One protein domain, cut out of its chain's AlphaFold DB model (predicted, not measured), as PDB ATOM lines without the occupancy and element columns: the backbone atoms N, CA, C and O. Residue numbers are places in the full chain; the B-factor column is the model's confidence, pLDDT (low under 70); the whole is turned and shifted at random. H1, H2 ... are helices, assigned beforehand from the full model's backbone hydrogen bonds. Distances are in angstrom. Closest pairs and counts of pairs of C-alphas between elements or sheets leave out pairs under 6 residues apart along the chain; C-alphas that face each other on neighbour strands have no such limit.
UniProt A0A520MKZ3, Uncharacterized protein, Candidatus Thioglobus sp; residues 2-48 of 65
ATOM      1  N   SER A   2     -20.278  96.766  14.275       56.94
ATOM      2  CA  SER A   2     -18.931  96.934  13.714       56.94
ATOM      3  C   SER A   2     -17.944  97.252  14.839       56.94
ATOM      4  O   SER A   2     -18.291  97.971  15.778       56.94
ATOM      5  N   GLU A   3     -16.728  96.712  14.757       64.94
ATOM      6  CA  GLU A   3     -15.646  97.049  15.687       64.94
ATOM      7  C   GLU A   3     -15.370  98.570  15.665       64.94
ATOM      8  O   GLU A   3     -15.400  99.181  14.584       64.94
ATOM      9  N   PRO A   4     -15.083  99.210  16.818       74.00
ATOM     10  CA  PRO A   4     -14.661 100.605  16.858       74.00
ATOM     11  C   PRO A   4     -13.478 100.838  15.909       74.00
ATOM     12  O   PRO A   4     -12.437 100.190  16.004       74.00
ATOM     13  N   GLY A   5     -13.645 101.760  14.960       86.44
ATOM     14  CA  GLY A   5     -12.623 102.063  13.954       86.44
ATOM     15  C   GLY A   5     -12.620 101.158  12.716       86.44
ATOM     16  O   GLY A   5     -11.750 101.338  11.868       86.44
ATOM     17  N   GLY A   6     -13.591 100.250  12.548       90.94
ATOM     18  CA  GLY A   6     -13.685  99.383  11.364       90.94
ATOM     19  C   GLY A   6     -13.665 100.151  10.036       90.94
ATOM     20  O   GLY A   6     -12.977  99.751   9.112       90.94
ATOM     21  N   TYR A   7     -14.328 101.309   9.945       91.56
ATOM     22  CA  TYR A   7     -14.291 102.140   8.728       91.56
ATOM     23  C   TYR A   7     -12.892 102.670   8.384       91.56
ATOM     24  O   TYR A   7     -12.506 102.690   7.224       91.56
ATOM     25  N   ILE A   8     -12.116 103.088   9.387       93.06
ATOM     26  CA  ILE A   8     -10.763 103.613   9.159       93.06
ATOM     27  C   ILE A   8      -9.832 102.489   8.705       93.06
ATOM     28  O   ILE A   8      -9.025 102.698   7.809       93.06
ATOM     29  N   LYS A   9      -9.961 101.298   9.298       93.69
ATOM     30  CA  LYS A   9      -9.187 100.111   8.906       93.69
ATOM     31  C   LYS A   9      -9.519  99.649   7.486       93.69
ATOM     32  O   LYS A   9      -8.610  99.318   6.741       93.69
ATOM     33  N   ASP A  10     -10.799  99.680   7.123       93.75
ATOM     34  CA  ASP A  10     -11.298  99.385   5.773       93.75
ATOM     35  C   ASP A  10     -10.639 100.314   4.740       93.75
ATOM     36  O   ASP A  10      -9.976  99.850   3.819       93.75
ATOM     37  N   LEU A  11     -10.668 101.632   4.977       93.69
ATOM     38  CA  LEU A  11      -9.973 102.600   4.119       93.69
ATOM     39  C   LEU A  11      -8.454 102.403   4.099       93.69
ATOM     40  O   LEU A  11      -7.843 102.471   3.041       93.69
ATOM     41  N   TYR A  12      -7.833 102.155   5.252       95.25
ATOM     42  CA  TYR A  12      -6.388 101.933   5.335       95.25
ATOM     43  C   TYR A  12      -5.931 100.737   4.485       95.25
ATOM     44  O   TYR A  12      -4.803 100.729   4.002       95.25
ATOM     45  N   GLN A  13      -6.803  99.741   4.294       94.50
ATOM     46  CA  GLN A  13      -6.522  98.513   3.548       94.50
ATOM     47  C   GLN A  13      -6.870  98.601   2.051       94.50
ATOM     48  O   GLN A  13      -6.600  97.652   1.315       94.50
ATOM     49  N   VAL A  14      -7.411  99.729   1.572       95.06
ATOM     50  CA  VAL A  14      -7.577  99.983   0.131       95.06
ATOM     51  C   VAL A  14      -6.192 100.059  -0.534       95.06
ATOM     52  O   VAL A  14      -5.315 100.764  -0.019       95.06
ATOM     53  N   PRO A  15      -5.967  99.375  -1.677       96.25
ATOM     54  CA  PRO A  15      -4.677  99.389  -2.363       96.25
ATOM     55  C   PRO A  15      -4.169 100.809  -2.638       96.25
ATOM     56  O   PRO A  15      -4.888 101.633  -3.203       96.25
ATOM     57  N   GLY A  16      -2.922 101.098  -2.263       96.12
ATOM     58  CA  GLY A  16      -2.298 102.404  -2.473       96.12
ATOM     59  C   GLY A  16      -2.515 103.418  -1.344       96.12
ATOM     60  O   GLY A  16      -1.845 104.448  -1.350       96.12
ATOM     61  N   ILE A  17      -3.421 103.182  -0.383       97.12
ATOM     62  CA  ILE A  17      -3.646 104.124   0.727       97.12
ATOM     63  C   ILE A  17      -2.569 103.978   1.803       97.12
ATOM     64  O   ILE A  17      -1.981 104.985   2.206       97.12
ATOM     65  N   ALA A  18      -2.280 102.758   2.262       96.44
ATOM     66  CA  ALA A  18      -1.319 102.522   3.343       96.44
ATOM     67  C   ALA A  18       0.079 103.083   3.023       96.44
ATOM     68  O   ALA A  18       0.739 103.637   3.901       96.44
ATOM     69  N   GLU A  19       0.499 103.009   1.760       97.00
ATOM     70  CA  GLU A  19       1.786 103.497   1.259       97.00
ATOM     71  C   GLU A  19       1.913 105.027   1.318       97.00
ATOM     72  O   GLU A  19       3.022 105.559   1.291       97.00
ATOM     73  N   THR A  20       0.790 105.745   1.411       97.62
ATOM     74  CA  THR A  20       0.762 107.215   1.502       97.62
ATOM     75  C   THR A  20       0.757 107.730   2.940       97.62
ATOM     76  O   THR A  20       0.843 108.939   3.161       97.62
ATOM     77  N   ILE A  21       0.655 106.836   3.928       96.00
ATOM     78  CA  ILE A  21       0.485 107.198   5.335       96.00
ATOM     79  C   ILE A  21       1.785 106.948   6.100       96.00
ATOM     80  O   ILE A  21       2.111 105.819   6.459       96.00
ATOM     81  N   ASP A  22       2.476 108.033   6.445       95.12
ATOM     82  CA  ASP A  22       3.624 108.016   7.353       95.12
ATOM     83  C   ASP A  22       3.227 108.572   8.732       95.12
ATOM     84  O   ASP A  22       3.152 109.785   8.956       95.12
ATOM     85  N   ILE A  23       2.949 107.664   9.671       92.88
ATOM     86  CA  ILE A  23       2.526 108.008  11.036       92.88
ATOM     87  C   ILE A  23       3.632 108.732  11.811       92.88
ATOM     88  O   ILE A  23       3.329 109.614  12.622       92.88
ATOM     89  N   ASP A  24       4.898 108.393  11.579       93.06
ATOM     90  CA  ASP A  24       6.008 109.007  12.302       93.06
ATOM     91  C   ASP A  24       6.238 110.438  11.820       93.06
ATOM     92  O   ASP A  24       6.385 111.343  12.647       93.06
ATOM     93  N   HIS A  25       6.143 110.678  10.511       95.62
ATOM     94  CA  HIS A  25       6.184 112.026   9.952       95.62
ATOM     95  C   HIS A  25       5.018 112.892  10.450       95.62
ATOM     96  O   HIS A  25       5.244 114.019  10.900       95.62
ATOM     97  N   ILE A  26       3.787 112.360  10.462       95.69
ATOM     98  CA  ILE A  26       2.612 113.061  11.009       95.69
ATOM     99  C   ILE A  26       2.880 113.480  12.461       95.69
ATOM    100  O   ILE A  26       2.721 114.647  12.824       95.69
ATOM    101  N   ARG A  27       3.334 112.550  13.307       94.38
ATOM    102  CA  ARG A  27       3.588 112.826  14.730       94.38
ATOM    103  C   ARG A  27       4.699 113.845  14.920       94.38
ATOM    104  O   ARG A  27       4.532 114.770  15.713       94.38
ATOM    105  N   ALA A  28       5.804 113.700  14.197       95.44
ATOM    106  CA  ALA A  28       6.906 114.648  14.255       95.44
ATOM    107  C   ALA A  28       6.437 116.057  13.886       95.44
ATOM    108  O   ALA A  28       6.696 117.000  14.636       95.44
ATOM    109  N   HIS A  29       5.666 116.200  12.806       97.12
ATOM    110  CA  HIS A  29       5.149 117.497  12.396       97.12
ATOM    111  C   HIS A  29       4.290 118.137  13.494       97.12
ATOM    112  O   HIS A  29       4.584 119.256  13.924       97.12
ATOM    113  N   TYR A  30       3.280 117.427  14.003       97.06
ATOM    114  CA  TYR A  30       2.356 117.999  14.980       97.06
ATOM    115  C   TYR A  30       3.012 118.303  16.329       97.06
ATOM    116  O   TYR A  30       2.775 119.378  16.881       97.06
ATOM    117  N   TYR A  31       3.832 117.393  16.859       97.19
ATOM    118  CA  TYR A  31       4.392 117.545  18.202       97.19
ATOM    119  C   TYR A  31       5.636 118.430  18.254       97.19
ATOM    120  O   TYR A  31       5.853 119.049  19.295       97.19
ATOM    121  N   ALA A  32       6.425 118.512  17.177       96.62
ATOM    122  CA  ALA A  32       7.653 119.307  17.163       96.62
ATOM    123  C   ALA A  32       7.470 120.710  16.560       96.62
ATOM    124  O   ALA A  32       8.132 121.643  17.008       96.62
ATOM    125  N   SER A  33       6.574 120.895  15.579       97.56
ATOM    126  CA  SER A  33       6.435 122.197  14.892       97.56
ATOM    127  C   SER A  33       5.596 123.204  15.685       97.56
ATOM    128  O   SER A  33       5.845 124.407  15.632       97.56
ATOM    129  N   HIS A  34       4.600 122.739  16.447       97.75
ATOM    130  CA  HIS A  34       3.695 123.608  17.206       97.75
ATOM    131  C   HIS A  34       4.250 123.940  18.596       97.75
ATOM    132  O   HIS A  34       3.634 123.628  19.614       97.75
ATOM    133  N   THR A  35       5.405 124.603  18.663       96.62
ATOM    134  CA  THR A  35       6.092 124.924  19.933       96.62
ATOM    135  C   THR A  35       5.285 125.828  20.871       96.62
ATOM    136  O   THR A  35       5.486 125.801  22.079       96.62
ATOM    137  N   HIS A  36       4.324 126.588  20.345       97.56
ATOM    138  CA  HIS A  36       3.384 127.374  21.149       97.56
ATOM    139  C   HIS A  36       2.337 126.511  21.880       97.56
ATOM    140  O   HIS A  36       1.796 126.949  22.891       97.56
ATOM    141  N   ILE A  37       2.063 125.292  21.395       97.69
ATOM    142  CA  ILE A  37       1.159 124.312  22.026       97.69
ATOM    143  C   ILE A  37       1.963 123.290  22.836       97.69
ATOM    144  O   ILE A  37       1.602 122.976  23.967       97.69
ATOM    145  N   ASN A  38       3.065 122.783  22.274       97.69
ATOM    146  CA  ASN A  38       3.981 121.844  22.917       97.69
ATOM    147  C   ASN A  38       5.410 122.419  22.977       97.69
ATOM    148  O   ASN A  38       6.253 122.058  22.152       97.69
ATOM    149  N   PRO A  39       5.726 123.272  23.968       97.00
ATOM    150  CA  PRO A  39       7.049 123.892  24.087       97.00
ATOM    151  C   PRO A  39       8.190 122.891  24.275       97.00
ATOM    152  O   PRO A  39       9.340 123.193  23.973       97.00
ATOM    153  N   THR A  40       7.881 121.694  24.780       97.69
ATOM    154  CA  THR A  40       8.882 120.651  25.033       97.69
ATOM    155  C   THR A  40       9.279 119.877  23.778       97.69
ATOM    156  O   THR A  40      10.259 119.138  23.817       97.69
ATOM    157  N   ALA A  41       8.501 119.996  22.692       96.50
ATOM    158  CA  ALA A  41       8.629 119.203  21.468       96.50
ATOM    159  C   ALA A  41       8.650 117.674  21.687       96.50
ATOM    160  O   ALA A  41       9.023 116.912  20.795       96.50
ATOM    161  N   VAL A  42       8.232 117.195  22.867       97.19
ATOM    162  CA  VAL A  42       8.187 115.764  23.170       97.19
ATOM    163  C   VAL A  42       7.131 115.108  22.289       97.19
ATOM    164  O   VAL A  42       5.964 115.497  22.320       97.19
ATOM    165  N   ILE A  43       7.549 114.089  21.536       95.31
ATOM    166  CA  ILE A  43       6.670 113.236  20.736       95.31
ATOM    167  C   ILE A  43       6.257 112.046  21.618       95.31
ATOM    168  O   ILE A  43       7.098 111.197  21.932       95.31
ATOM    169  N   PRO A  44       4.986 111.945  22.051       93.25
ATOM    170  CA  PRO A  44       4.525 110.824  22.863       93.25
ATOM    171  C   PRO A  44       4.659 109.529  22.077       93.25
ATOM    172  O   PRO A  44       4.310 109.523  20.902       93.25
ATOM    173  N   LYS A  45       5.066 108.420  22.712       88.38
ATOM    174  CA  LYS A  45       5.174 107.102  22.049       88.38
ATOM    175  C   LYS A  45       3.845 106.565  21.511       88.38
ATOM    176  O   LYS A  45       3.883 105.818  20.539       88.38
ATOM    177  N   GLY A  46       2.720 107.035  22.053       73.62
ATOM    178  CA  GLY A  46       1.380 106.781  21.524       73.62
ATOM    179  C   GLY A  46       0.966 105.304  21.550       73.62
ATOM    180  O   GLY A  46       1.784 104.428  21.831       73.62
ATOM    181  N   PRO A  47      -0.324 105.016  21.321       78.81
ATOM    182  CA  PRO A  47      -0.830 103.653  21.378       78.81
ATOM    183  C   PRO A  47      -0.266 102.815  20.227       78.81
ATOM    184  O   PRO A  47       0.065 103.336  19.163       78.81
ATOM    185  N   LYS A  48      -0.201 101.496  20.426       81.88
ATOM    186  CA  LYS A  48       0.085 100.562  19.337       81.88
ATOM    187  C   LYS A  48      -1.065 100.641  18.324       81.88
ATOM    188  O   LYS A  48      -2.159 100.158  18.604       81.88
TER     189      LYS A  48
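AT A GLANCE: This is residues 2 to 48 of the 65 residues of an uncharacterized protein of Candidatus Thioglobus sp (UniProt A0A520MKZ3). This part has little regular structure: helix H2, with the unnamed tail of residues 34 to 48 folding back along it, makes one end, and the shorter helix H1 is set off from it toward the other. Residues 2 to 8, of which 6 to 8 belong to H1, stick out. The printed part has 47 residues with two named helices, H1 then H2, and no named strand; the class is all helix, though the named elements hold only 18 residues. It is only just loose, close to extended, with a radius of gyration of the C-alphas of 14.0 A, and elongated, spanning 38 by 23 by 16 A.

IN THESE COORDINATES: H2, residues 23 to 33, measures 15.2 A from C-alpha 23 at (2.526, 108.008, 11.036) to C-alpha 33 at (6.435, 122.197, 14.892). H1, residues 6 to 12, measures 9.8 A and begins at C-alpha 6 (-13.685, 99.383, 11.364).

HOW THE PARTS SIT: H2 and H1 are apart, with no C-alpha of one within 8 A of the other. A short link of 10 residues joins them. In H1 and H2 every O i to N i+4 pair is within hydrogen-bond range.

THE WHOLE: The two C-alphas farthest apart, those of Ser 2 and Pro 39, are 38.8 A apart. The printed part has no cut. Mean pLDDT of the printed part is 92.2; residues 2 to 3 are under 70.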